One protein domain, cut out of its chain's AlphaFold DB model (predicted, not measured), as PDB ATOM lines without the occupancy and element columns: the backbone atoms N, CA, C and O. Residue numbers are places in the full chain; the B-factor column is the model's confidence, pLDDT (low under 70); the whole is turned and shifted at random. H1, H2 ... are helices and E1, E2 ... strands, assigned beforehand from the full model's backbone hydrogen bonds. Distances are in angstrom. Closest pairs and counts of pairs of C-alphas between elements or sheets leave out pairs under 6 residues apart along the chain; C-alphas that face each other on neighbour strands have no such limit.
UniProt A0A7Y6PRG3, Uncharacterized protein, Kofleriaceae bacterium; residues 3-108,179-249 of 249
ATOM      1  N   ARG A   3       7.512  46.850  51.756       96.25
ATOM      2  CA  ARG A   3       7.375  46.447  53.155       96.25
ATOM      3  C   ARG A   3       6.211  45.461  53.278       96.25
ATOM      4  O   ARG A   3       5.135  45.761  52.771       96.25
ATOM      5  N   VAL A   4       6.420  44.333  53.955       97.62
ATOM      6  CA  VAL A   4       5.415  43.272  54.157       97.62
ATOM      7  C   VAL A   4       5.253  43.011  55.652       97.62
ATOM      8  O   VAL A   4       6.247  42.977  56.379       97.62
ATOM      9  N   ALA A   5       4.011  42.920  56.129       96.94
ATOM     10  CA  ALA A   5       3.716  42.685  57.541       96.94
ATOM     11  C   ALA A   5       3.937  41.212  57.899       96.94
ATOM     12  O   ALA A   5       3.518  40.340  57.144       96.94
ATOM     13  N   ILE A   6       4.535  40.961  59.064       97.19
ATOM     14  CA  ILE A   6       4.637  39.633  59.678       97.19
ATOM     15  C   ILE A   6       3.751  39.614  60.920       97.19
ATOM     16  O   ILE A   6       3.938  40.433  61.831       97.19
ATOM     17  N   THR A   7       2.782  38.703  60.942       94.50
ATOM     18  CA  THR A   7       1.614  38.795  61.830       94.50
ATOM     19  C   THR A   7       1.432  37.568  62.714       94.50
ATOM     20  O   THR A   7       1.028  37.701  63.879       94.50
ATOM     21  N   TYR A   8       1.721  36.383  62.190       95.06
ATOM     22  CA  TYR A   8       1.292  35.123  62.791       95.06
ATOM     23  C   TYR A   8       2.411  34.468  63.592       95.06
ATOM     24  O   TYR A   8       2.179  33.995  64.706       95.06
ATOM     25  N   GLY A   9       3.640  34.542  63.080       91.38
ATOM     26  CA  GLY A   9       4.817  33.995  63.742       91.38
ATOM     27  C   GLY A   9       5.124  34.616  65.116       91.38
ATOM     28  O   GLY A   9       4.514  35.609  65.535       91.38
ATOM     29  N   PRO A  10       6.106  34.057  65.845       90.38
ATOM     30  CA  PRO A  10       6.476  34.535  67.178       90.38
ATOM     31  C   PRO A  10       6.993  35.978  67.161       90.38
ATOM     32  O   PRO A  10       6.665  36.770  68.048       90.38
ATOM     33  N   ARG A  11       7.733  36.357  66.110       93.50
ATOM     34  CA  ARG A  11       8.193  37.730  65.877       93.50
ATOM     35  C   ARG A  11       7.197  38.472  64.986       93.50
ATOM     36  O   ARG A  11       7.039  38.129  63.821       93.50
ATOM     37  N   ARG A  12       6.574  39.526  65.518       94.62
ATOM     38  CA  ARG A  12       5.689  40.429  64.761       94.62
ATOM     39  C   ARG A  12       6.412  41.695  64.346       94.62
ATOM     40  O   ARG A  12       7.175  42.256  65.130       94.62
ATOM     41  N   GLY A  13       6.118  42.184  63.149       96.50
ATOM     42  CA  GLY A  13       6.670  43.439  62.657       96.50
ATOM     43  C   GLY A  13       6.640  43.508  61.142       96.50
ATOM     44  O   GLY A  13       5.635  43.179  60.521       96.50
ATOM     45  N   TRP A  14       7.746  43.951  60.553       98.00
ATOM     46  CA  TRP A  14       7.863  44.121  59.113       98.00
ATOM     47  C   TRP A  14       9.098  43.426  58.565       98.00
ATOM     48  O   TRP A  14      10.161  43.445  59.186       98.00
ATOM     49  N   VAL A  15       8.969  42.881  57.363       98.38
ATOM     50  CA  VAL A  15      10.102  42.531  56.507       98.38
ATOM     51  C   VAL A  15      10.132  43.450  55.299       98.38
ATOM     52  O   VAL A  15       9.141  44.101  54.953       98.38
ATOM     53  N   TYR A  16      11.297  43.521  54.667       98.19
ATOM     54  CA  TYR A  16      11.532  44.386  53.526       98.19
ATOM     55  C   TYR A  16      12.088  43.570  52.374       98.19
ATOM     56  O   TYR A  16      13.067  42.850  52.538       98.19
ATOM     57  N   VAL A  17      11.455  43.713  51.215       97.62
ATOM     58  CA  VAL A  17      11.725  42.917  50.021       97.62
ATOM     59  C   VAL A  17      12.182  43.844  48.892       97.62
ATOM     60  O   VAL A  17      11.558  44.881  48.615       97.62
ATOM     61  N   ARG A  18      13.315  43.530  48.259       96.94
ATOM     62  CA  ARG A  18      13.781  44.217  47.037       96.94
ATOM     63  C   ARG A  18      13.152  43.591  45.787       96.94
ATOM     64  O   ARG A  18      12.531  42.544  45.867       96.94
ATOM     65  N   ALA A  19      13.292  44.257  44.637       96.88
ATOM     66  CA  ALA A  19      12.889  43.652  43.364       96.88
ATOM     67  C   ALA A  19      13.754  42.430  43.037       96.88
ATOM     68  O   ALA A  19      14.928  42.395  43.437       96.88
ATOM     69  N   LEU A  20      13.185  41.497  42.276       97.31
ATOM     70  CA  LEU A  20      13.925  40.384  41.694       97.31
ATOM     71  C   LEU A  20      14.937  40.898  40.670       97.31
ATOM     72  O   LEU A  20      14.626  41.760  39.840       97.31
ATOM     73  N   CYS A  21      16.148  40.347  40.715       97.25
ATOM     74  CA  CYS A  21      17.080  40.403  39.596       97.25
ATOM     75  C   CYS A  21      17.142  39.055  38.873       97.25
ATOM     76  O   CYS A  21      16.651  38.041  39.373       97.25
ATOM     77  N   GLY A  22      17.769  39.031  37.695       96.81
ATOM     78  CA  GLY A  22      17.920  37.805  36.906       96.81
ATOM     79  C   GLY A  22      18.559  36.652  37.685       96.81
ATOM     80  O   GLY A  22      18.138  35.512  37.523       96.81
ATOM     81  N   ALA A  23      19.512  36.937  38.577       97.25
ATOM     82  CA  ALA A  23      20.131  35.912  39.418       97.25
ATOM     83  C   ALA A  23      19.152  35.270  40.420       97.25
ATOM     84  O   ALA A  23      19.342  34.117  40.795       97.25
ATOM     85  N   ASP A  24      18.140  36.005  40.885       97.62
ATOM     86  CA  ASP A  24      17.106  35.459  41.770       97.62
ATOM     87  C   ASP A  24      16.129  34.592  40.975       97.62
ATOM     88  O   ASP A  24      15.864  33.455  41.358       97.62
ATOM     89  N   GLU A  25      15.667  35.092  39.826       96.69
ATOM     90  CA  GLU A  25      14.771  34.356  38.926       96.69
ATOM     91  C   GLU A  25      15.408  33.052  38.403       96.69
ATOM     92  O   GLU A  25      14.712  32.056  38.216       96.69
ATOM     93  N   ASP A  26      16.722  33.041  38.159       95.00
ATOM     94  CA  ASP A  26      17.462  31.848  37.718       95.00
ATOM     95  C   ASP A  26      17.752  30.857  38.844       95.00
ATOM     96  O   ASP A  26      18.017  29.690  38.561       95.00
ATOM     97  N   SER A  27      17.676  31.290  40.105       95.12
ATOM     98  CA  SER A  27      17.869  30.392  41.246       95.12
ATOM     99  C   SER A  27      16.663  29.496  41.534       95.12
ATOM    100  O   SER A  27      16.806  28.534  42.277       95.12
ATOM    101  N   VAL A  28      15.495  29.790  40.949       96.94
ATOM    102  CA  VAL A  28      14.271  29.001  41.132       96.94
ATOM    103  C   VAL A  28      14.224  27.855  40.128       96.94
ATOM    104  O   VAL A  28      14.143  28.081  38.914       96.94
ATOM    105  N   ASP A  29      14.250  26.624  40.629       90.81
ATOM    106  CA  ASP A  29      14.199  25.376  39.861       90.81
ATOM    107  C   ASP A  29      13.054  24.427  40.249       90.81
ATOM    108  O   ASP A  29      12.751  23.524  39.466       90.81
ATOM    109  N   GLY A  30      12.373  24.678  41.368       94.00
ATOM    110  CA  GLY A  30      11.200  23.939  41.826       94.00
ATOM    111  C   GLY A  30      10.089  24.838  42.368       94.00
ATOM    112  O   GLY A  30      10.194  26.066  42.379       94.00
ATOM    113  N   THR A  31       9.001  24.203  42.808       96.44
ATOM    114  CA  THR A  31       7.829  24.856  43.426       96.44
ATOM    115  C   THR A  31       7.652  24.489  44.903       96.44
ATOM    116  O   THR A  31       6.628  24.796  45.508       96.44
ATOM    117  N   ASP A  32       8.637  23.807  45.482       96.12
ATOM    118  CA  ASP A  32       8.614  23.349  46.869       96.12
ATOM    119  C   ASP A  32       8.968  24.456  47.879       96.12
ATOM    120  O   ASP A  32       9.445  25.545  47.539       96.12
ATOM    121  N   THR A  33       8.753  24.153  49.161       97.06
ATOM    122  CA  THR A  33       9.052  25.063  50.273       97.06
ATOM    123  C   THR A  33      10.532  25.456  50.324       97.06
ATOM    124  O   THR A  33      10.844  26.594  50.676       97.06
ATOM    125  N   ALA A  34      11.463  24.568  49.954       97.38
ATOM    126  CA  ALA A  34      12.891  24.894  49.963       97.38
ATOM    127  C   ALA A  34      13.208  25.985  48.929       97.38
ATOM    128  O   ALA A  34      13.906  26.952  49.238       97.38
ATOM    129  N   SER A  35      12.620  25.870  47.738       97.94
ATOM    130  CA  SER A  35      12.700  26.857  46.660       97.94
ATOM    131  C   SER A  35      12.092  28.198  47.086       97.94
ATOM    132  O   SER A  35      12.681  29.254  46.845       97.94
ATOM    133  N   ALA A  36      10.951  28.171  47.786       98.38
ATOM    134  CA  ALA A  36      10.310  29.370  48.324       98.38
ATOM    135  C   ALA A  36      11.189  30.087  49.361       98.38
ATOM    136  O   ALA A  36      11.413  31.295  49.258       98.38
ATOM    137  N   ILE A  37      11.728  29.343  50.334       98.44
ATOM    138  CA  ILE A  37      12.634  29.867  51.368       98.44
ATOM    139  C   ILE A  37      13.876  30.480  50.720       98.44
ATOM    140  O   ILE A  37      14.223  31.623  51.025       98.44
ATOM    141  N   ALA A  38      14.509  29.758  49.793       98.19
ATOM    142  CA  ALA A  38      15.705  30.220  49.102       98.19
ATOM    143  C   ALA A  38      15.449  31.515  48.317       98.19
ATOM    144  O   ALA A  38      16.244  32.451  48.405       98.19
ATOM    145  N   LEU A  39      14.328  31.608  47.589       98.56
ATOM    146  CA  LEU A  39      13.951  32.829  46.877       98.56
ATOM    147  C   LEU A  39      13.769  34.003  47.845       98.56
ATOM    148  O   LEU A  39      14.337  35.072  47.617       98.56
ATOM    149  N   ILE A  40      13.013  33.805  48.930       98.50
ATOM    150  CA  ILE A  40      12.749  34.848  49.928       98.50
ATOM    151  C   ILE A  40      14.057  35.335  50.558       98.50
ATOM    152  O   ILE A  40      14.286  36.544  50.624       98.50
ATOM    153  N   ASP A  41      14.953  34.430  50.955       98.19
ATOM    154  CA  ASP A  41      16.235  34.789  51.569       98.19
ATOM    155  C   ASP A  41      17.085  35.701  50.681       98.19
ATOM    156  O   ASP A  41      17.737  36.627  51.174       98.19
ATOM    157  N   ARG A  42      17.046  35.490  49.361       97.75
ATOM    158  CA  ARG A  42      17.780  36.328  48.405       97.75
ATOM    159  C   ARG A  42      17.224  37.744  48.312       97.75
ATOM    160  O   ARG A  42      17.984  38.676  48.027       97.75
ATOM    161  N   VAL A  43      15.920  37.918  48.509       97.75
ATOM    162  CA  VAL A  43      15.216  39.189  48.262       97.75
ATOM    163  C   VAL A  43      14.893  39.964  49.533       97.75
ATOM    164  O   VAL A  43      14.550  41.147  49.448       97.75
ATOM    165  N   LEU A  44      15.018  39.342  50.705       98.12
ATOM    166  CA  LEU A  44      14.965  40.051  51.975       98.12
ATOM    167  C   LEU A  44      16.095  41.084  52.062       98.12
ATOM    168  O   LEU A  44      17.188  40.916  51.523       98.12
ATOM    169  N   VAL A  45      15.833  42.189  52.755       97.31
ATOM    170  CA  VAL A  45      16.797  43.278  52.936       97.31
ATOM    171  C   VAL A  45      16.984  43.552  54.420       97.31
ATOM    172  O   VAL A  45      16.026  43.781  55.157       97.31
ATOM    173  N   ARG A  46      18.246  43.575  54.860       96.38
ATOM    174  CA  ARG A  46      18.605  43.920  56.236       96.38
ATOM    175  C   ARG A  46      18.568  45.438  56.415       96.38
ATOM    176  O   ARG A  46      19.469  46.142  55.970       96.38
ATOM    177  N   VAL A  47      17.524  45.928  57.079       96.31
ATOM    178  CA  VAL A  47      17.345  47.344  57.438       96.31
ATOM    179  C   VAL A  47      16.915  47.481  58.904       96.31
ATOM    180  O   VAL A  47      16.334  46.541  59.454       96.31
ATOM    181  N   PRO A  48      17.163  48.631  59.562       96.12
ATOM    182  CA  PRO A  48      16.670  48.873  60.915       96.12
ATOM    183  C   PRO A  48      15.152  48.664  61.024       96.12
ATOM    184  O   PRO A  48      14.383  49.195  60.223       96.12
ATOM    185  N   GLY A  49      14.725  47.883  62.018       91.88
ATOM    186  CA  GLY A  49      13.313  47.554  62.250       91.88
ATOM    187  C   GLY A  49      12.767  46.372  61.438       91.88
ATOM    188  O   GLY A  49      11.594  46.041  61.598       91.88
ATOM    189  N   ALA A  50      13.580  45.726  60.592       96.69
ATOM    190  CA  ALA A  50      13.214  44.452  59.976       96.69
ATOM    191  C   ALA A  50      13.238  43.322  61.021       96.69
ATOM    192  O   ALA A  50      14.229  43.168  61.735       96.69
ATOM    193  N   VAL A  51      12.169  42.524  61.102       97.12
ATOM    194  CA  VAL A  51      12.096  41.383  62.039       97.12
ATOM    195  C   VAL A  51      12.794  40.123  61.532       97.12
ATOM    196  O   VAL A  51      13.225  39.306  62.345       97.12
ATOM    197  N   TYR A  52      12.933  39.996  60.213       97.56
ATOM    198  CA  TYR A  52      13.668  38.942  59.514       97.56
ATOM    199  C   TYR A  52      14.493  39.586  58.389       97.56
ATOM    200  O   TYR A  52      14.055  40.574  57.787       97.56
ATOM    201  N   GLY A  53      15.684  39.055  58.120       97.44
ATOM    202  CA  GLY A  53      16.552  39.461  57.016       97.44
ATOM    203  C   GLY A  53      17.055  38.258  56.211       97.44
ATOM    204  O   GLY A  53      16.575  37.146  56.406       97.44
ATOM    205  N   PRO A  54      18.033  38.466  55.308       97.62
ATOM    206  CA  PRO A  54      18.645  37.370  54.561       97.62
ATOM    207  C   PRO A  54      19.173  36.278  55.494       97.62
ATOM    208  O   PRO A  54      19.928  36.594  56.423       97.62
ATOM    209  N   GLY A  55      18.788  35.032  55.216       97.56
ATOM    210  CA  GLY A  55      19.115  33.830  55.983       97.56
ATOM    211  C   GLY A  55      18.058  33.440  57.022       97.56
ATOM    212  O   GLY A  55      18.168  32.371  57.612       97.56
ATOM    213  N   ASP A  56      17.047  34.281  57.259       97.81
ATOM    214  CA  ASP A  56      16.018  34.050  58.277       97.81
ATOM    215  C   ASP A  56      14.687  33.524  57.691       97.81
ATOM    216  O   ASP A  56      13.743  33.306  58.453       97.81
ATOM    217  N   ALA A  57      14.561  33.340  56.367       98.00
ATOM    218  CA  ALA A  57      13.280  33.014  55.722       98.00
ATOM    219  C   ALA A  57      12.682  31.670  56.171       98.00
ATOM    220  O   ALA A  57      11.462  31.540  56.243       98.00
ATOM    221  N   HIS A  58      13.521  30.699  56.540       97.94
ATOM    222  CA  HIS A  58      13.092  29.404  57.086       97.94
ATOM    223  C   HIS A  58      12.271  29.535  58.381       97.94
ATOM    224  O   HIS A  58      11.443  28.679  58.674       97.94
ATOM    225  N   ALA A  59      12.465  30.618  59.138       97.75
ATOM    226  CA  ALA A  59      11.770  30.882  60.396       97.75
ATOM    227  C   ALA A  59      10.456  31.671  60.218       97.75
ATOM    228  O   ALA A  59       9.828  32.063  61.211       97.75
ATOM    229  N   LEU A  60      10.052  31.960  58.975       98.12
ATOM    230  CA  LEU A  60       8.712  32.457  58.674       98.12
ATOM    231  C   LEU A  60       7.712  31.310  58.816       98.12
ATOM    232  O   LEU A  60       7.968  30.195  58.366       98.12
ATOM    233  N   VAL A  61       6.564  31.600  59.428       97.69
ATOM    234  CA  VAL A  61       5.429  30.670  59.412       97.69
ATOM    235  C   VAL A  61       4.765  30.682  58.041       97.69
ATOM    236  O   VAL A  61       4.804  31.710  57.361       97.69
ATOM    237  N   ALA A  62       4.140  29.570  57.655       97.19
ATOM    238  CA  ALA A  62       3.542  29.372  56.330       97.19
ATOM    239  C   ALA A  62       2.692  30.570  55.853       97.19
ATOM    240  O   ALA A  62       2.982  31.178  54.828       97.19
ATOM    241  N   ALA A  63       1.746  31.029  56.676       96.69
ATOM    242  CA  ALA A  63       0.870  32.153  56.337       96.69
ATOM    243  C   ALA A  63       1.601  33.498  56.132       96.69
ATOM    244  O   ALA A  63       1.153  34.354  55.362       96.69
ATOM    245  N   ASP A  64       2.710  33.733  56.841       97.88
ATOM    246  CA  ASP A  64       3.533  34.935  56.661       97.88
ATOM    247  C   ASP A  64       4.442  34.794  55.426       97.88
ATOM    248  O   ASP A  64       4.642  35.767  54.695       97.88
ATOM    249  N   ARG A  65       4.944  33.581  55.150       98.38
ATOM    250  CA  ARG A  65       5.690  33.246  53.929       98.38
ATOM    251  C   ARG A  65       4.839  33.505  52.686       98.38
ATOM    252  O   ARG A  65       5.290  34.225  51.797       98.38
ATOM    253  N   ASP A  66       3.596  33.038  52.666       98.31
ATOM    254  CA  ASP A  66       2.662  33.248  51.556       98.31
ATOM    255  C   ASP A  66       2.415  34.729  51.273       98.31
ATOM    256  O   ASP A  66       2.415  35.167  50.123       98.31
ATOM    257  N   ARG A  67       2.283  35.548  52.322       97.62
ATOM    258  CA  ARG A  67       2.134  37.006  52.187       97.62
ATOM    259  C   ARG A  67       3.377  37.658  51.587       97.62
ATOM    260  O   ARG A  67       3.255  38.614  50.819       97.62
ATOM    261  N   VAL A  68       4.568  37.153  51.907       98.38
ATOM    262  CA  VAL A  68       5.821  37.601  51.285       98.38
ATOM    263  C   VAL A  68       5.880  37.185  49.812       98.38
ATOM    264  O   VAL A  68       6.212  38.023  48.976       98.38
ATOM    265  N   LEU A  69       5.504  35.949  49.473       98.50
ATOM    266  CA  LEU A  69       5.449  35.465  48.086       98.50
ATOM    267  C   LEU A  69       4.423  36.254  47.258       98.50
ATOM    268  O   LEU A  69       4.754  36.762  46.187       98.50
ATOM    269  N   ALA A  70       3.221  36.476  47.790       98.19
ATOM    270  CA  ALA A  70       2.215  37.323  47.159       98.19
ATOM    271  C   ALA A  70       2.748  38.743  46.918       98.19
ATOM    272  O   ALA A  70       2.591  39.295  45.831       98.19
ATOM    273  N   ALA A  71       3.432  39.331  47.905       97.88
ATOM    274  CA  ALA A  71       4.035  40.651  47.763       97.88
ATOM    275  C   ALA A  71       5.121  40.696  46.674       97.88
ATOM    276  O   ALA A  71       5.192  41.691  45.950       97.88
ATOM    277  N   ILE A  72       5.931  39.639  46.532       97.69
ATOM    278  CA  ILE A  72       6.900  39.495  45.435       97.69
ATOM    279  C   ILE A  72       6.161  39.468  44.093       97.69
ATOM    280  O   ILE A  72       6.482  40.266  43.217       97.69
ATOM    281  N   TYR A  73       5.135  38.626  43.942       97.19
ATOM    282  CA  TYR A  73       4.363  38.552  42.698       97.19
ATOM    283  C   TYR A  73       3.752  39.909  42.314       97.19
ATOM    284  O   TYR A  73       3.960  40.408  41.205       97.19
ATOM    285  N   VAL A  74       3.064  40.558  43.261       96.56
ATOM    286  CA  VAL A  74       2.411  41.862  43.056       96.56
ATOM    287  C   VAL A  74       3.409  42.932  42.617       96.56
ATOM    288  O   VAL A  74       3.073  43.812  41.826       96.56
ATOM    289  N   ARG A  75       4.649  42.863  43.109       94.38
ATOM    290  CA  ARG A  75       5.717  43.794  42.743       94.38
ATOM    291  C   ARG A  75       6.201  43.614  41.310       94.38
ATOM    292  O   ARG A  75       6.469  44.609  40.641       94.38
ATOM    293  N   GLU A  76       6.398  42.368  40.897       93.50
ATOM    294  CA  GLU A  76       7.064  42.032  39.635       93.50
ATOM    295  C   GLU A  76       6.090  41.982  38.448       93.50
ATOM    296  O   GLU A  76       6.502  42.193  37.304       93.50
ATOM    297  N   VAL A  77       4.806  41.724  38.719       92.25
ATOM    298  CA  VAL A  77       3.759  41.549  37.699       92.25
ATOM    299  C   VAL A  77       2.615  42.540  37.883       92.25
ATOM    300  O   VAL A  77       2.202  43.194  36.928       92.25
ATOM    301  N   GLY A  78       2.119  42.659  39.112       94.38
ATOM    302  CA  GLY A  78       0.896  43.383  39.453       94.38
ATOM    303  C   GLY A  78      -0.060  42.510  40.266       94.38
ATOM    304  O   GLY A  78       0.179  41.321  40.459       94.38
ATOM    305  N   SER A  79      -1.148  43.095  40.777       95.19
ATOM    306  CA  SER A  79      -2.113  42.362  41.614       95.19
ATOM    307  C   SER A  79      -3.011  41.407  40.837       95.19
ATOM    308  O   SER A  79      -3.537  40.463  41.421       95.19
ATOM    309  N   LYS A  80      -3.185  41.634  39.534       96.25
ATOM    310  CA  LYS A  80      -4.038  40.810  38.686       96.25
ATOM    311  C   LYS A  80      -3.321  39.512  38.315       96.25
ATOM    312  O   LYS A  80      -2.294  39.550  37.642       96.25
ATOM    313  N   VAL A  81      -3.896  38.388  38.722       93.94
ATOM    314  CA  VAL A  81      -3.500  37.053  38.276       93.94
ATOM    315  C   VAL A  81      -4.397  36.649  37.117       93.94
ATOM    316  O   VAL A  81      -5.617  36.732  37.235       93.94
ATOM    317  N   THR A  82      -3.778  36.199  36.028       90.12
ATOM    318  CA  THR A  82      -4.451  35.592  34.875       90.12
ATOM    319  C   THR A  82      -3.968  34.155  34.736       90.12
ATOM    320  O   THR A  82      -2.760  33.909  34.715       90.12
ATOM    321  N   SER A  83      -4.900  33.211  34.646       86.31
ATOM    322  CA  SER A  83      -4.618  31.787  34.452       86.31
ATOM    323  C   SER A  83      -5.545  31.205  33.391       86.31
ATOM    324  O   SER A  83      -6.696  31.622  33.292       86.31
ATOM    325  N   SER A  84      -5.053  30.229  32.625       90.31
ATOM    326  CA  SER A  84      -5.787  29.587  31.526       90.31
ATOM    327  C   SER A  84      -5.983  28.083  31.787       90.31
ATOM    328  O   SER A  84      -5.333  27.252  31.138       90.31
ATOM    329  N   PRO A  85      -6.804  27.685  32.776       91.06
ATOM    330  CA  PRO A  85      -7.095  26.281  33.060       91.06
ATOM    331  C   PRO A  85      -7.833  25.576  31.909       91.06
ATOM    332  O   PRO A  85      -8.459  26.193  31.048       91.06
ATOM    333  N   VAL A  86      -7.799  24.240  31.929       94.12
ATOM    334  CA  VAL A  86      -8.540  23.382  30.991       94.12
ATOM    335  C   VAL A  86      -9.827  22.895  31.646       94.12
ATOM    336  O   VAL A  86      -9.791  22.271  32.705       94.12
ATOM    337  N   CYS A  87     -10.968  23.124  30.995       94.75
ATOM    338  CA  CYS A  87     -12.269  22.726  31.525       94.75
ATOM    339  C   CYS A  87     -12.375  21.205  31.704       94.75
ATOM    340  O   CYS A  87     -12.153  20.431  30.768       94.75
ATOM    341  N   ALA A  88     -12.823  20.767  32.881       94.31
ATOM    342  CA  ALA A  88     -13.013  19.350  33.184       94.31
ATOM    343  C   ALA A  88     -14.048  18.663  32.268       94.31
ATOM    344  O   ALA A  88     -13.899  17.473  31.979       94.31
ATOM    345  N   SER A  89     -15.048  19.405  31.775       96.44
ATOM    346  CA  SER A  89     -16.136  18.893  30.929       96.44
ATOM    347  C   SER A  89     -15.793  18.937  29.435       96.44
ATOM    348  O   SER A  89     -15.630  17.888  28.815       96.44
ATOM    349  N   CYS A  90     -15.643  20.131  28.849       96.12
ATOM    350  CA  CYS A  90     -15.472  20.282  27.398       96.12
ATOM    351  C   CYS A  90     -14.012  20.241  26.923       96.12
ATOM    352  O   CYS A  90     -13.776  20.216  25.720       96.12
ATOM    353  N   LYS A  91     -13.037  20.230  27.845       96.44
ATOM    354  CA  LYS A  91     -11.589  20.229  27.561       96.44
ATOM    355  C   LYS A  91     -11.057  21.469  26.835       96.44
ATOM    356  O   LYS A  91      -9.882  21.493  26.481       96.44
ATOM    357  N   ALA A  92     -11.874  22.502  26.644       95.12
ATOM    358  CA  ALA A  92     -11.394  23.786  26.158       95.12
ATOM    359  C   ALA A  92     -10.606  24.518  27.257       95.12
ATOM    360  O   ALA A  92     -10.956  24.427  28.438       95.12
ATOM    361  N   ALA A  93      -9.548  25.226  26.860       93.88
ATOM    362  CA  ALA A  93      -8.887  26.189  27.729       93.88
ATOM    363  C   ALA A  93      -9.759  27.442  27.841       93.88
ATOM    364  O   ALA A  93     -10.366  27.856  26.854       93.88
ATOM    365  N   PHE A  94      -9.826  28.027  29.029       91.88
ATOM    366  CA  PHE A  94     -10.554  29.267  29.271       91.88
ATOM    367  C   PHE A  94      -9.775  30.122  30.261       91.88
ATOM    368  O   PHE A  94      -9.067  29.579  31.105       91.88
ATOM    369  N   ASP A  95      -9.912  31.439  30.159       91.75
ATOM    370  CA  ASP A  95      -9.179  32.367  31.014       91.75
ATOM    371  C   ASP A  95      -9.979  32.710  32.270       91.75
ATOM    372  O   ASP A  95     -11.191  32.944  32.226       91.75
ATOM    373  N   ILE A  96      -9.271  32.773  33.393       90.88
ATOM    374  CA  ILE A  96      -9.763  33.308  34.654       90.88
ATOM    375  C   ILE A  96      -8.842  34.415  35.145       90.88
ATOM    376  O   ILE A  96      -7.621  34.349  34.999       90.88
ATOM    377  N   ASP A  97      -9.457  35.412  35.769       92.94
ATOM    378  CA  ASP A  97      -8.777  36.570  36.320       92.94
ATOM    379  C   ASP A  97      -9.253  36.838  37.746       92.94
ATOM    380  O   ASP A  97     -10.457  36.840  38.013       92.94
ATOM    381  N   PHE A  98      -8.325  37.145  38.648       94.31
ATOM    382  CA  PHE A  98      -8.649  37.613  39.997       94.31
ATOM    383  C   PHE A  98      -7.571  38.558  40.538       94.31
ATOM    384  O   PHE A  98      -6.467  38.646  39.999       94.31
ATOM    385  N   ASP A  99      -7.898  39.292  41.605       96.31
ATOM    386  CA  ASP A  99      -6.956  40.193  42.273       96.31
ATOM    387  C   ASP A  99      -6.347  39.520  43.514       96.31
ATOM    388  O   ASP A  99      -7.024  39.272  44.514       96.31
ATOM    389  N   LEU A 100      -5.044  39.238  43.454       96.69
ATOM    390  CA  LEU A 100      -4.293  38.592  44.527       96.69
ATOM    391  C   LEU A 100      -4.206  39.464  45.784       96.69
ATOM    392  O   LEU A 100      -4.222  38.948  46.897       96.69
ATOM    393  N   SER A 101      -4.128  40.789  45.636       96.38
ATOM    394  CA  SER A 101      -4.079  41.690  46.793       96.38
ATOM    395  C   SER A 101      -5.421  41.726  47.524       96.38
ATOM    396  O   SER A 101      -5.437  41.792  48.754       96.38
ATOM    397  N   ALA A 102      -6.534  41.631  46.793       96.00
ATOM    398  CA  ALA A 102      -7.865  41.502  47.372       96.00
ATOM    399  C   ALA A 102      -8.024  40.180  48.139       96.00
ATOM    400  O   ALA A 102      -8.502  40.206  49.271       96.00
ATOM    401  N   ILE A 103      -7.560  39.055  47.576       94.69
ATOM    402  CA  ILE A 103      -7.551  37.751  48.265       94.69
ATOM    403  C   ILE A 103      -6.735  37.836  49.555       94.69
ATOM    404  O   ILE A 103      -7.257  37.576  50.635       94.69
ATOM    405  N   VAL A 104      -5.477  38.278  49.470       95.44
ATOM    406  CA  VAL A 104      -4.593  38.389  50.641       95.44
ATOM    407  C   VAL A 104      -5.179  39.318  51.708       95.44
ATOM    408  O   VAL A 104      -5.039  39.048  52.900       95.44
ATOM    409  N   GLY A 105      -5.844  40.402  51.298       94.00
ATOM    410  CA  GLY A 105      -6.516  41.332  52.205       94.00
ATOM    411  C   GLY A 105      -7.776  40.768  52.870       94.00
ATOM    412  O   GLY A 105      -8.131  41.220  53.956       94.00
ATOM    413  N   ALA A 106      -8.438  39.791  52.244       93.50
ATOM    414  CA  ALA A 106      -9.617  39.116  52.783       93.50
ATOM    415  C   ALA A 106      -9.265  37.955  53.730       93.50
ATOM    416  O   ALA A 106     -10.086  37.585  54.568       93.50
ATOM    417  N   LEU A 107      -8.051  37.404  53.629       92.38
ATOM    418  CA  LEU A 107      -7.560  36.330  54.492       92.38
ATOM    419  C   LEU A 107      -7.263  36.849  55.905       92.38
ATOM    420  O   LEU A 107      -6.174  37.355  56.205       92.38
ATOM    421  N   VAL A 108      -8.249  36.695  56.783       90.75
ATOM    422  CA  VAL A 108      -8.187  37.042  58.205       90.75
ATOM    423  C   VAL A 108      -8.478  35.810  59.062       90.75
ATOM    424  O   VAL A 108      -9.233  34.948  58.620       90.75
ATOM    425  N   ILE A 179      -6.481  28.742  48.210       92.50
ATOM    426  CA  ILE A 179      -7.930  28.908  48.067       92.50
ATOM    427  C   ILE A 179      -8.502  28.076  46.921       92.50
ATOM    428  O   ILE A 179      -7.868  27.870  45.887       92.50
ATOM    429  N   GLU A 180      -9.766  27.691  47.074       93.56
ATOM    430  CA  GLU A 180     -10.593  27.191  45.980       93.56
ATOM    431  C   GLU A 180     -11.350  28.353  45.325       93.56
ATOM    432  O   GLU A 180     -12.030  29.142  45.986       93.56
ATOM    433  N   LEU A 181     -11.222  28.462  44.007       91.06
ATOM    434  CA  LEU A 181     -11.888  29.457  43.179       91.06
ATOM    435  C   LEU A 181     -13.024  28.797  42.399       91.06
ATOM    436  O   LEU A 181     -12.790  28.068  41.430       91.06
ATOM    437  N   ASP A 182     -14.256  29.114  42.786       92.31
ATOM    438  CA  ASP A 182     -15.451  28.710  42.054       92.31
ATOM    439  C   ASP A 182     -15.661  29.602  40.825       92.31
ATOM    440  O   ASP A 182     -15.792  30.826  40.912       92.31
ATOM    441  N   THR A 183     -15.725  28.982  39.650       92.44
ATOM    442  CA  THR A 183     -15.957  29.665  38.374       92.44
ATOM    443  C   THR A 183     -16.820  28.815  37.442       92.44
ATOM    444  O   THR A 183     -17.277  27.726  37.784       92.44
ATOM    445  N   SER A 184     -17.107  29.314  36.246       93.62
ATOM    446  CA  SER A 184     -17.812  28.575  35.199       93.62
ATOM    447  C   SER A 184     -17.029  28.652  33.897       93.62
ATOM    448  O   SER A 184     -16.507  29.704  33.539       93.62
ATOM    449  N   CYS A 185     -16.955  27.533  33.178       94.50
ATOM    450  CA  CYS A 185     -16.288  27.486  31.881       94.50
ATOM    451  C   CYS A 185     -16.979  28.435  30.889       94.50
ATOM    452  O   CYS A 185     -18.177  28.291  30.643       94.50
ATOM    453  N   ALA A 186     -16.224  29.349  30.277       93.38
ATOM    454  CA  ALA A 186     -16.758  30.296  29.294       93.38
ATOM    455  C   ALA A 186     -17.319  29.608  28.031       93.38
ATOM    456  O   ALA A 186     -18.216  30.143  27.388       93.38
ATOM    457  N   GLU A 187     -16.838  28.401  27.714       94.75
ATOM    458  CA  GLU A 187     -17.218  27.667  26.501       94.75
ATOM    459  C   GLU A 187     -18.486  26.818  26.668       94.75
ATOM    460  O   GLU A 187     -19.289  26.705  25.746       94.75
ATOM    461  N   CYS A 188     -18.678  26.182  27.830       95.88
ATOM    462  CA  CYS A 188     -19.797  25.251  28.042       95.88
ATOM    463  C   CYS A 188     -20.664  25.547  29.271       95.88
ATOM    464  O   CYS A 188     -21.648  24.845  29.498       95.88
ATOM    465  N   GLY A 189     -20.306  26.541  30.086       94.81
ATOM    466  CA  GLY A 189     -21.029  26.915  31.304       94.81
ATOM    467  C   GLY A 189     -20.906  25.924  32.465       94.81
ATOM    468  O   GLY A 189     -21.558  26.116  33.487       94.81
ATOM    469  N   HIS A 190     -20.102  24.860  32.347       95.56
ATOM    470  CA  HIS A 190     -19.939  23.891  33.434       95.56
ATOM    471  C   HIS A 190     -19.228  24.540  34.637       95.56
ATOM    472  O   HIS A 190     -18.168  25.144  34.427       95.56
ATOM    473  N   PRO A 191     -19.744  24.389  35.875       95.75
ATOM    474  CA  PRO A 191     -19.057  24.848  37.081       95.75
ATOM    475  C   PRO A 191     -17.664  24.225  37.200       95.75
ATOM    476  O   PRO A 191     -17.473  23.061  36.845       95.75
ATOM    477  N   GLN A 192     -16.685  24.997  37.657       93.75
ATOM    478  CA  GLN A 192     -15.306  24.572  37.892       93.75
ATOM    479  C   GLN A 192     -14.888  25.028  39.294       93.75
ATOM    480  O   GLN A 192     -15.188  26.159  39.662       93.75
ATOM    481  N   SER A 193     -14.162  24.174  40.016       92.88
ATOM    482  CA  SER A 193     -13.402  24.551  41.216       92.88
ATOM    483  C   SER A 193     -11.929  24.507  40.851       92.88
ATOM    484  O   SER A 193     -11.466  23.503  40.297       92.88
ATOM    485  N   LEU A 194     -11.221  25.606  41.076       91.44
ATOM    486  CA  LEU A 194      -9.808  25.738  40.753       91.44
ATOM    487  C   LEU A 194      -9.022  26.023  42.023       91.44
ATOM    488  O   LEU A 194      -9.232  27.043  42.670       91.44
ATOM    489  N   HIS A 195      -8.068  25.156  42.313       93.56
ATOM    490  CA  HIS A 195      -7.151  25.325  43.422       93.56
ATOM    491  C   HIS A 195      -6.069  26.362  43.088       93.56
ATOM    492  O   HIS A 195      -5.418  26.273  42.036       93.56
ATOM    493  N   PHE A 196      -5.862  27.331  43.974       94.62
ATOM    494  CA  PHE A 196      -4.813  28.338  43.872       94.62
ATOM    495  C   PHE A 196      -3.973  28.378  45.147       94.62
ATOM    496  O   PHE A 196      -4.433  28.886  46.163       94.62
ATOM    497  N   ASP A 197      -2.717  27.951  45.030       95.75
ATOM    498  CA  ASP A 197      -1.663  28.128  46.031       95.75
ATOM    499  C   ASP A 197      -0.651  29.170  45.532       95.75
ATOM    500  O   ASP A 197      -0.053  29.018  44.456       95.75
ATOM    501  N   VAL A 198      -0.435  30.238  46.309       97.50
ATOM    502  CA  VAL A 198       0.468  31.330  45.917       97.50
ATOM    503  C   VAL A 198       1.908  30.864  45.718       97.50
ATOM    504  O   VAL A 198       2.609  31.413  44.861       97.50
ATOM    505  N   GLN A 199       2.363  29.870  46.488       97.94
ATOM    506  CA  GLN A 199       3.740  29.400  46.427       97.94
ATOM    507  C   GLN A 199       4.002  28.700  45.098       97.94
ATOM    508  O   GLN A 199       4.873  29.121  44.328       97.94
ATOM    509  N   SER A 200       3.215  27.670  44.804       96.25
ATOM    510  CA  SER A 200       3.317  26.909  43.565       96.25
ATOM    511  C   SER A 200       3.067  27.794  42.352       96.25
ATOM    512  O   SER A 200       3.760  27.660  41.343       96.25
ATOM    513  N   PHE A 201       2.137  28.746  42.461       96.06
ATOM    514  CA  PHE A 201       1.852  29.687  41.388       96.06
ATOM    515  C   PHE A 201       3.035  30.615  41.077       96.06
ATOM    516  O   PHE A 201       3.477  30.661  39.928       96.06
ATOM    517  N   LEU A 202       3.583  31.335  42.066       97.12
ATOM    518  CA  LEU A 202       4.702  32.262  41.836       97.12
ATOM    519  C   LEU A 202       5.941  31.522  41.322       97.12
ATOM    520  O   LEU A 202       6.573  31.956  40.356       97.12
ATOM    521  N   LEU A 203       6.302  30.417  41.972       97.94
ATOM    522  CA  LEU A 203       7.490  29.657  41.600       97.94
ATOM    523  C   LEU A 203       7.316  29.003  40.223       97.94
ATOM    524  O   LEU A 203       8.203  29.107  39.375       97.94
ATOM    525  N   GLY A 204       6.146  28.421  39.952       96.25
ATOM    526  CA  GLY A 204       5.811  27.854  38.647       96.25
ATOM    527  C   GLY A 204       5.842  28.901  37.535       96.25
ATOM    528  O   GLY A 204       6.368  28.639  36.452       96.25
ATOM    529  N   TRP A 205       5.374  30.118  37.815       95.06
ATOM    530  CA  TRP A 205       5.463  31.250  36.897       95.06
ATOM    531  C   TRP A 205       6.920  31.648  36.594       95.06
ATOM    532  O   TRP A 205       7.285  31.789  35.423       95.06
ATOM    533  N   LEU A 206       7.789  31.738  37.610       96.31
ATOM    534  CA  LEU A 206       9.222  32.029  37.425       96.31
ATOM    535  C   LEU A 206       9.936  30.970  36.571       96.31
ATOM    536  O   LEU A 206      10.794  31.308  35.740       96.31
ATOM    537  N   VAL A 207       9.570  29.698  36.763       96.25
ATOM    538  CA  VAL A 207      10.074  28.566  35.974       96.25
ATOM    539  C   VAL A 207       9.569  28.640  34.532       96.25
ATOM    540  O   VAL A 207      10.369  28.516  33.602       96.25
ATOM    541  N   ALA A 208       8.275  28.897  34.322       93.50
ATOM    542  CA  ALA A 208       7.674  28.991  32.991       93.50
ATOM    543  C   ALA A 208       8.295  30.118  32.143       93.50
ATOM    544  O   ALA A 208       8.482  29.969  30.932       93.50
ATOM    545  N   GLU A 209       8.699  31.224  32.771       93.19
ATOM    546  CA  GLU A 209       9.330  32.353  32.082       93.19
ATOM    547  C   GLU A 209      10.825  32.185  31.795       93.19
ATOM    548  O   GLU A 209      11.420  33.017  31.099       93.19
ATOM    549  N   ARG A 210      11.449  31.096  32.261       94.62
ATOM    550  CA  ARG A 210      12.888  30.846  32.088       94.62
ATOM    551  C   ARG A 210      13.327  30.949  30.629       94.62
ATOM    552  O   ARG A 210      14.354  31.557  30.338       94.62
ATOM    553  N   ARG A 211      12.537  30.410  29.695       94.50
ATOM    554  CA  ARG A 211      12.862  30.457  28.261       94.50
ATOM    555  C   ARG A 211      12.904  31.889  27.731       94.50
ATOM    556  O   ARG A 211      13.865  32.255  27.061       94.50
ATOM    557  N   GLN A 212      11.886  32.692  28.036       93.12
ATOM    558  CA  GLN A 212      11.828  34.092  27.612       93.12
ATOM    559  C   GLN A 212      12.997  34.884  28.205       93.12
ATOM    560  O   GLN A 212      13.685  35.616  27.497       93.12
ATOM    561  N   ARG A 213      13.286  34.665  29.488       94.44
ATOM    562  CA  ARG A 213      14.411  35.292  30.180       94.44
ATOM    563  C   ARG A 213      15.764  34.929  29.559       94.44
ATOM    564  O   ARG A 213      16.593  35.812  29.373       94.44
ATOM    565  N   MET A 214      15.979  33.670  29.173       95.00
ATOM    566  CA  MET A 214      17.199  33.252  28.466       95.00
ATOM    567  C   MET A 214      17.359  33.953  27.109       95.00
ATOM    568  O   MET A 214      18.475  34.318  26.739       95.00
ATOM    569  N   PHE A 215      16.264  34.187  26.377       94.94
ATOM    570  CA  PHE A 215      16.311  34.973  25.140       94.94
ATOM    571  C   PHE A 215      16.712  36.427  25.400       94.94
ATOM    572  O   PHE A 215      17.602  36.934  24.718       94.94
ATOM    573  N   GLU A 216      16.118  37.071  26.409       95.81
ATOM    574  CA  GLU A 216      16.485  38.430  26.829       95.81
ATOM    575  C   GLU A 216      17.979  38.500  27.195       95.81
ATOM    576  O   GLU A 216      18.708  39.355  26.696       95.81
ATOM    577  N   GLN A 217      18.466  37.555  28.007       95.69
ATOM    578  CA  GLN A 217      19.873  37.477  28.408       95.69
ATOM    579  C   GLN A 217      20.811  37.319  27.200       95.69
ATOM    580  O   GLN A 217      21.808  38.036  27.089       95.69
ATOM    581  N   HIS A 218      20.490  36.411  26.272       95.06
ATOM    582  CA  HIS A 218      21.284  36.194  25.062       95.06
ATOM    583  C   HIS A 218      21.327  37.441  24.170       95.06
ATOM    584  O   HIS A 218      22.398  37.823  23.688       95.06
ATOM    585  N   LEU A 219      20.178  38.092  23.966       95.56
ATOM    586  CA  LEU A 219      20.074  39.303  23.158       95.56
ATOM    587  C   LEU A 219      20.942  40.427  23.734       95.56
ATOM    588  O   LEU A 219      21.707  41.048  22.994       95.56
ATOM    589  N   LEU A 220      20.880  40.645  25.049       96.56
ATOM    590  CA  LEU A 220      21.679  41.660  25.740       96.56
ATOM    591  C   LEU A 220      23.179  41.377  25.661       96.56
ATOM    592  O   LEU A 220      23.958  42.272  25.330       96.56
ATOM    593  N   ALA A 221      23.588  40.129  25.899       96.25
ATOM    594  CA  ALA A 221      24.990  39.733  25.801       96.25
ATOM    595  C   ALA A 221      25.543  39.956  24.384       96.25
ATOM    596  O   ALA A 221      26.683  40.392  24.214       96.25
ATOM    597  N   ARG A 222      24.736  39.693  23.348       95.50
ATOM    598  CA  ARG A 222      25.150  39.851  21.949       95.50
ATOM    599  C   ARG A 222      25.215  41.316  21.507       95.50
ATOM    600  O   ARG A 222      26.167  41.689  20.828       95.50
ATOM    601  N   SER A 223      24.217  42.116  21.873       94.94
ATOM    602  CA  SER A 223      24.052  43.509  21.422       94.94
ATOM    603  C   SER A 223      24.901  44.500  22.219       94.94
ATOM    604  O   SER A 223      25.647  45.284  21.637       94.94
ATOM    605  N   LEU A 224      24.831  44.438  23.551       92.12
ATOM    606  CA  LEU A 224      25.476  45.393  24.459       92.12
ATOM    607  C   LEU A 224      26.827  44.900  24.978       92.12
ATOM    608  O   LEU A 224      27.569  45.670  25.584       92.12
ATOM    609  N   ARG A 225      27.161  43.624  24.729       93.25
ATOM    610  CA  ARG A 225      28.428  42.989  25.138       93.25
ATOM    611  C   ARG A 225      28.655  42.980  26.651       93.25
ATOM    612  O   ARG A 225      29.788  42.820  27.096       93.25
ATOM    613  N   TRP A 226      27.579  43.107  27.423       96.44
ATOM    614  CA  TRP A 226      27.596  42.936  28.870       96.44
ATOM    615  C   TRP A 226      27.878  41.482  29.241       96.44
ATOM    616  O   TRP A 226      27.471  40.547  28.544       96.44
ATOM    617  N   SER A 227      28.580  41.293  30.352       96.44
ATOM    618  CA  SER A 227      28.805  39.977  30.937       96.44
ATOM    619  C   SER A 227      27.500  39.382  31.471       96.44
ATOM    620  O   SER A 227      26.554  40.096  31.814       96.44
ATOM    621  N   LEU A 228      27.464  38.054  31.610       95.25
ATOM    622  CA  LEU A 228      26.319  37.378  32.220       95.25
ATOM    623  C   LEU A 228      26.051  37.903  33.640       95.25
ATOM    624  O   LEU A 228      24.902  38.110  34.004       95.25
ATOM    625  N   THR A 229      27.095  38.185  34.422       96.38
ATOM    626  CA  THR A 229      26.958  38.732  35.778       96.38
ATOM    627  C   THR A 229      26.284  40.104  35.786       96.38
ATOM    628  O   THR A 229      25.384  40.328  36.594       96.38
ATOM    629  N   GLU A 230      26.668  41.008  34.881       97.00
ATOM    630  CA  GLU A 230      26.017  42.318  34.752       97.00
ATOM    631  C   GLU A 230      24.548  42.159  34.358       97.00
ATOM    632  O   GLU A 230      23.675  42.740  35.000       97.00
ATOM    633  N   ILE A 231      24.252  41.304  33.377       97.69
ATOM    634  CA  ILE A 231      22.883  41.049  32.913       97.69
ATOM    635  C   ILE A 231      22.011  40.458  34.029       97.69
ATOM    636  O   ILE A 231      20.873  40.886  34.215       97.69
ATOM    637  N   LEU A 232      22.531  39.496  34.795       97.44
ATOM    638  CA  LEU A 232      21.807  38.869  35.904       97.44
ATOM    639  C   LEU A 232      21.603  39.809  37.096       97.44
ATOM    640  O   LEU A 232      20.708  39.569  37.905       97.44
ATOM    641  N   SER A 233      22.392  40.880  37.210       97.38
ATOM    642  CA  SER A 233      22.203  41.903  38.243       97.38
ATOM    643  C   SER A 233      21.029  42.847  37.956       97.38
ATOM    644  O   SER A 233      20.519  43.488  38.876       97.38
ATOM    645  N   LEU A 234      20.571  42.908  36.700       97.62
ATOM    646  CA  LEU A 234      19.446  43.743  36.295       97.62
ATOM    647  C   LEU A 234      18.141  43.213  36.880       97.62
ATOM    648  O   LEU A 234      17.893  42.002  36.898       97.62
ATOM    649  N   THR A 235      17.266  44.133  37.283       96.50
ATOM    650  CA  THR A 235      15.873  43.785  37.559       96.50
ATOM    651  C   THR A 235      15.165  43.360  36.281       96.50
ATOM    652  O   THR A 235      15.572  43.714  35.170       96.50
ATOM    653  N   ARG A 236      14.050  42.649  36.430       92.31
ATOM    654  CA  ARG A 236      13.182  42.263  35.313       92.31
ATOM    655  C   ARG A 236      12.810  43.449  34.413       92.31
ATOM    656  O   ARG A 236      12.956  43.366  33.194       92.31
ATOM    657  N   THR A 237      12.382  44.568  35.002       92.62
ATOM    658  CA  THR A 237      12.022  45.790  34.261       92.62
ATOM    659  C   THR A 237      13.207  46.356  33.484       92.62
ATOM    660  O   THR A 237      13.064  46.699  32.313       92.62
ATOM    661  N   GLN A 238      14.388  46.428  34.109       96.06
ATOM    662  CA  GLN A 238      15.601  46.924  33.454       96.06
ATOM    663  C   GLN A 238      16.016  46.013  32.298       96.06
ATOM    664  O   GLN A 238      16.284  46.491  31.197       96.06
ATOM    665  N   ARG A 239      16.031  44.696  32.529       96.12
ATOM    666  CA  ARG A 239      16.408  43.701  31.523       96.12
ATOM    667  C   ARG A 239      15.499  43.770  30.297       96.12
ATOM    668  O   ARG A 239      16.012  43.839  29.184       96.12
ATOM    669  N   ARG A 240      14.175  43.814  30.490       93.38
ATOM    670  CA  ARG A 240      13.200  43.932  29.390       93.38
ATOM    671  C   ARG A 240      13.355  45.232  28.613       93.38
ATOM    672  O   ARG A 240      13.424  45.193  27.392       93.38
ATOM    673  N   PHE A 241      13.511  46.357  29.309       94.94
ATOM    674  CA  PHE A 241      13.753  47.649  28.667       94.94
ATOM    675  C   PHE A 241      15.003  47.631  27.772       94.94
ATOM    676  O   PHE A 241      14.963  48.077  26.626       94.94
ATOM    677  N   HIS A 242      16.114  47.078  28.266       95.88
ATOM    678  CA  HIS A 242      17.331  46.960  27.465       95.88
ATOM    679  C   HIS A 242      17.179  45.963  26.309       95.88
ATOM    680  O   HIS A 242      17.720  46.211  25.234       95.88
ATOM    681  N   ALA A 243      16.448  44.860  26.503       94.12
ATOM    682  CA  ALA A 243      16.208  43.873  25.455       94.12
ATOM    683  C   ALA A 243      15.367  44.471  24.315       94.12
ATOM    684  O   ALA A 243      15.704  44.292  23.152       94.12
ATOM    685  N   GLU A 244      14.341  45.261  24.637       93.81
ATOM    686  CA  GLU A 244      13.543  45.990  23.646       93.81
ATOM    687  C   GLU A 244      14.372  47.013  22.857       93.81
ATOM    688  O   GLU A 244      14.201  47.144  21.646       93.81
ATOM    689  N   LEU A 245      15.283  47.738  23.517       93.75
ATOM    690  CA  LEU A 245      16.212  48.649  22.836       93.75
ATOM    691  C   LEU A 245      17.164  47.899  21.896       93.75
ATOM    692  O   LEU A 245      17.435  48.378  20.799       93.75
ATOM    693  N   ALA A 246      17.655  46.736  22.327       92.31
ATOM    694  CA  ALA A 246      18.561  45.895  21.558       92.31
ATOM    695  C   ALA A 246      17.898  45.205  20.354       92.31
ATOM    696  O   ALA A 246      18.591  44.907  19.391       92.31
ATOM    697  N   ASP A 247      16.591  44.936  20.406       89.12
ATOM    698  CA  ASP A 247      15.840  44.324  19.298       89.12
ATOM    699  C   ASP A 247      15.511  45.333  18.180       89.12
ATOM    700  O   ASP A 247      15.328  44.968  17.022       89.12
ATOM    701  N   ARG A 248      15.448  46.628  18.521       84.38
ATOM    702  CA  ARG A 248      15.133  47.720  17.581       84.38
ATOM    703  C   ARG A 248      16.349  48.299  16.849       84.38
ATOM    704  O   ARG A 248      16.147  49.117  15.950       84.38
ATOM    705  N   GLY A 249      17.566  47.965  17.279       66.12
ATOM    706  CA  GLY A 249      18.829  48.479  16.728       66.12
ATOM    707  C   GLY A 249      19.524  47.464  15.841       66.12
ATOM    708  O   GLY A 249      20.004  47.882  14.765       66.12
TER     709      GLY A 249
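Overview. This is residues 3 to 108 and 179 to 249 of the 249 residues of an uncharacterized protein of Kofleriaceae bacterium (UniProt A0A7Y6PRG3). Helices H2, H3 and H5 cross as the core of a flat model. The hairpin E1-E2 packs on H3, helices H7 and H8 pack on H6 at another end, with H7 also packed on H1, and the hairpins E3-E4 and E5-E6 reach away from the core on a further side. The printed part has 177 residues, with eight named helices and six named strands in the order E1 E2 H1 H2 H3 E3 E4 H4 E5 E6 H5 H6 H7 H8. The class is mixed, helices and strands, with three antiparallel sheets of two strands each, E1 - E2, E3 - E4 and E5 - E6. The whole is compact, with a radius of gyration of the C-alphas of 18.4 A and spans of 53 by 48 by 23 A.

Arrangement. E5, residues 179 to 184, and E6, residues 191 to 197, form an antiparallel hairpin; N 181 and O 194 are within hydrogen-bond range at 2.8 A. E3, residues 80 to 83, and E4, residues 96 to 99, form another, with N 81 and O 98 at 2.9 A. E4 and E5 are only just apart, at 8.1 A. H3, residues 62 to 76, touches H5, residues 198 to 208, at a steep tilt of 42 degrees; their closest C-alphas, of Asp 66 and Val 198, are 6.3 A apart. H4, residues 100 to 106, touches H3, closest at the C-alphas of Arg 67 and Val 104, 7.0 A. H2, residues 33 to 43, touches H5 about perpendicular, at 77 degrees, closest at the C-alphas of Ala 36 and Gln 199, 6.8 A. E1, residues 3 to 6, and E2, residues 13 to 17, form an antiparallel hairpin, with N 4 and O 15 at 2.9 A; the closest C-alphas of E1 and H3, of Ile 6 and Asp 64, are 5.7 A apart. H1, residues 22 to 27, forms a helical hairpin with H2 and touches H7, residues 228 to 233, closest at the C-alphas of Gly 22 and Leu 232, 4.2 A. H6, residues 210 to 223, touches H8, residues 236 to 247, closest at the C-alphas of Glu 216 and Ala 243, 5.6 A. In all eight helices every O i to N i+4 pair is within hydrogen-bond range.

Along the chain. E1 begins at C-alpha 3 (7.375, 46.447, 53.155), and H8 ends at C-alpha 247 (15.840, 44.324, 19.298). H3 is 21.2 A long, H6 20.0 A and E6 19.8 A.

Size, cuts and confidence. The farthest C-alphas, of Pro 48 and Cys 90, are 54.5 A apart. Residues 109 to 178 are not printed; C-alphas 108 and 179 are 13.0 A apart across the cut. The links H2 to H3 and E3 to E4 are long. Residue 249 alone has pLDDT under 70.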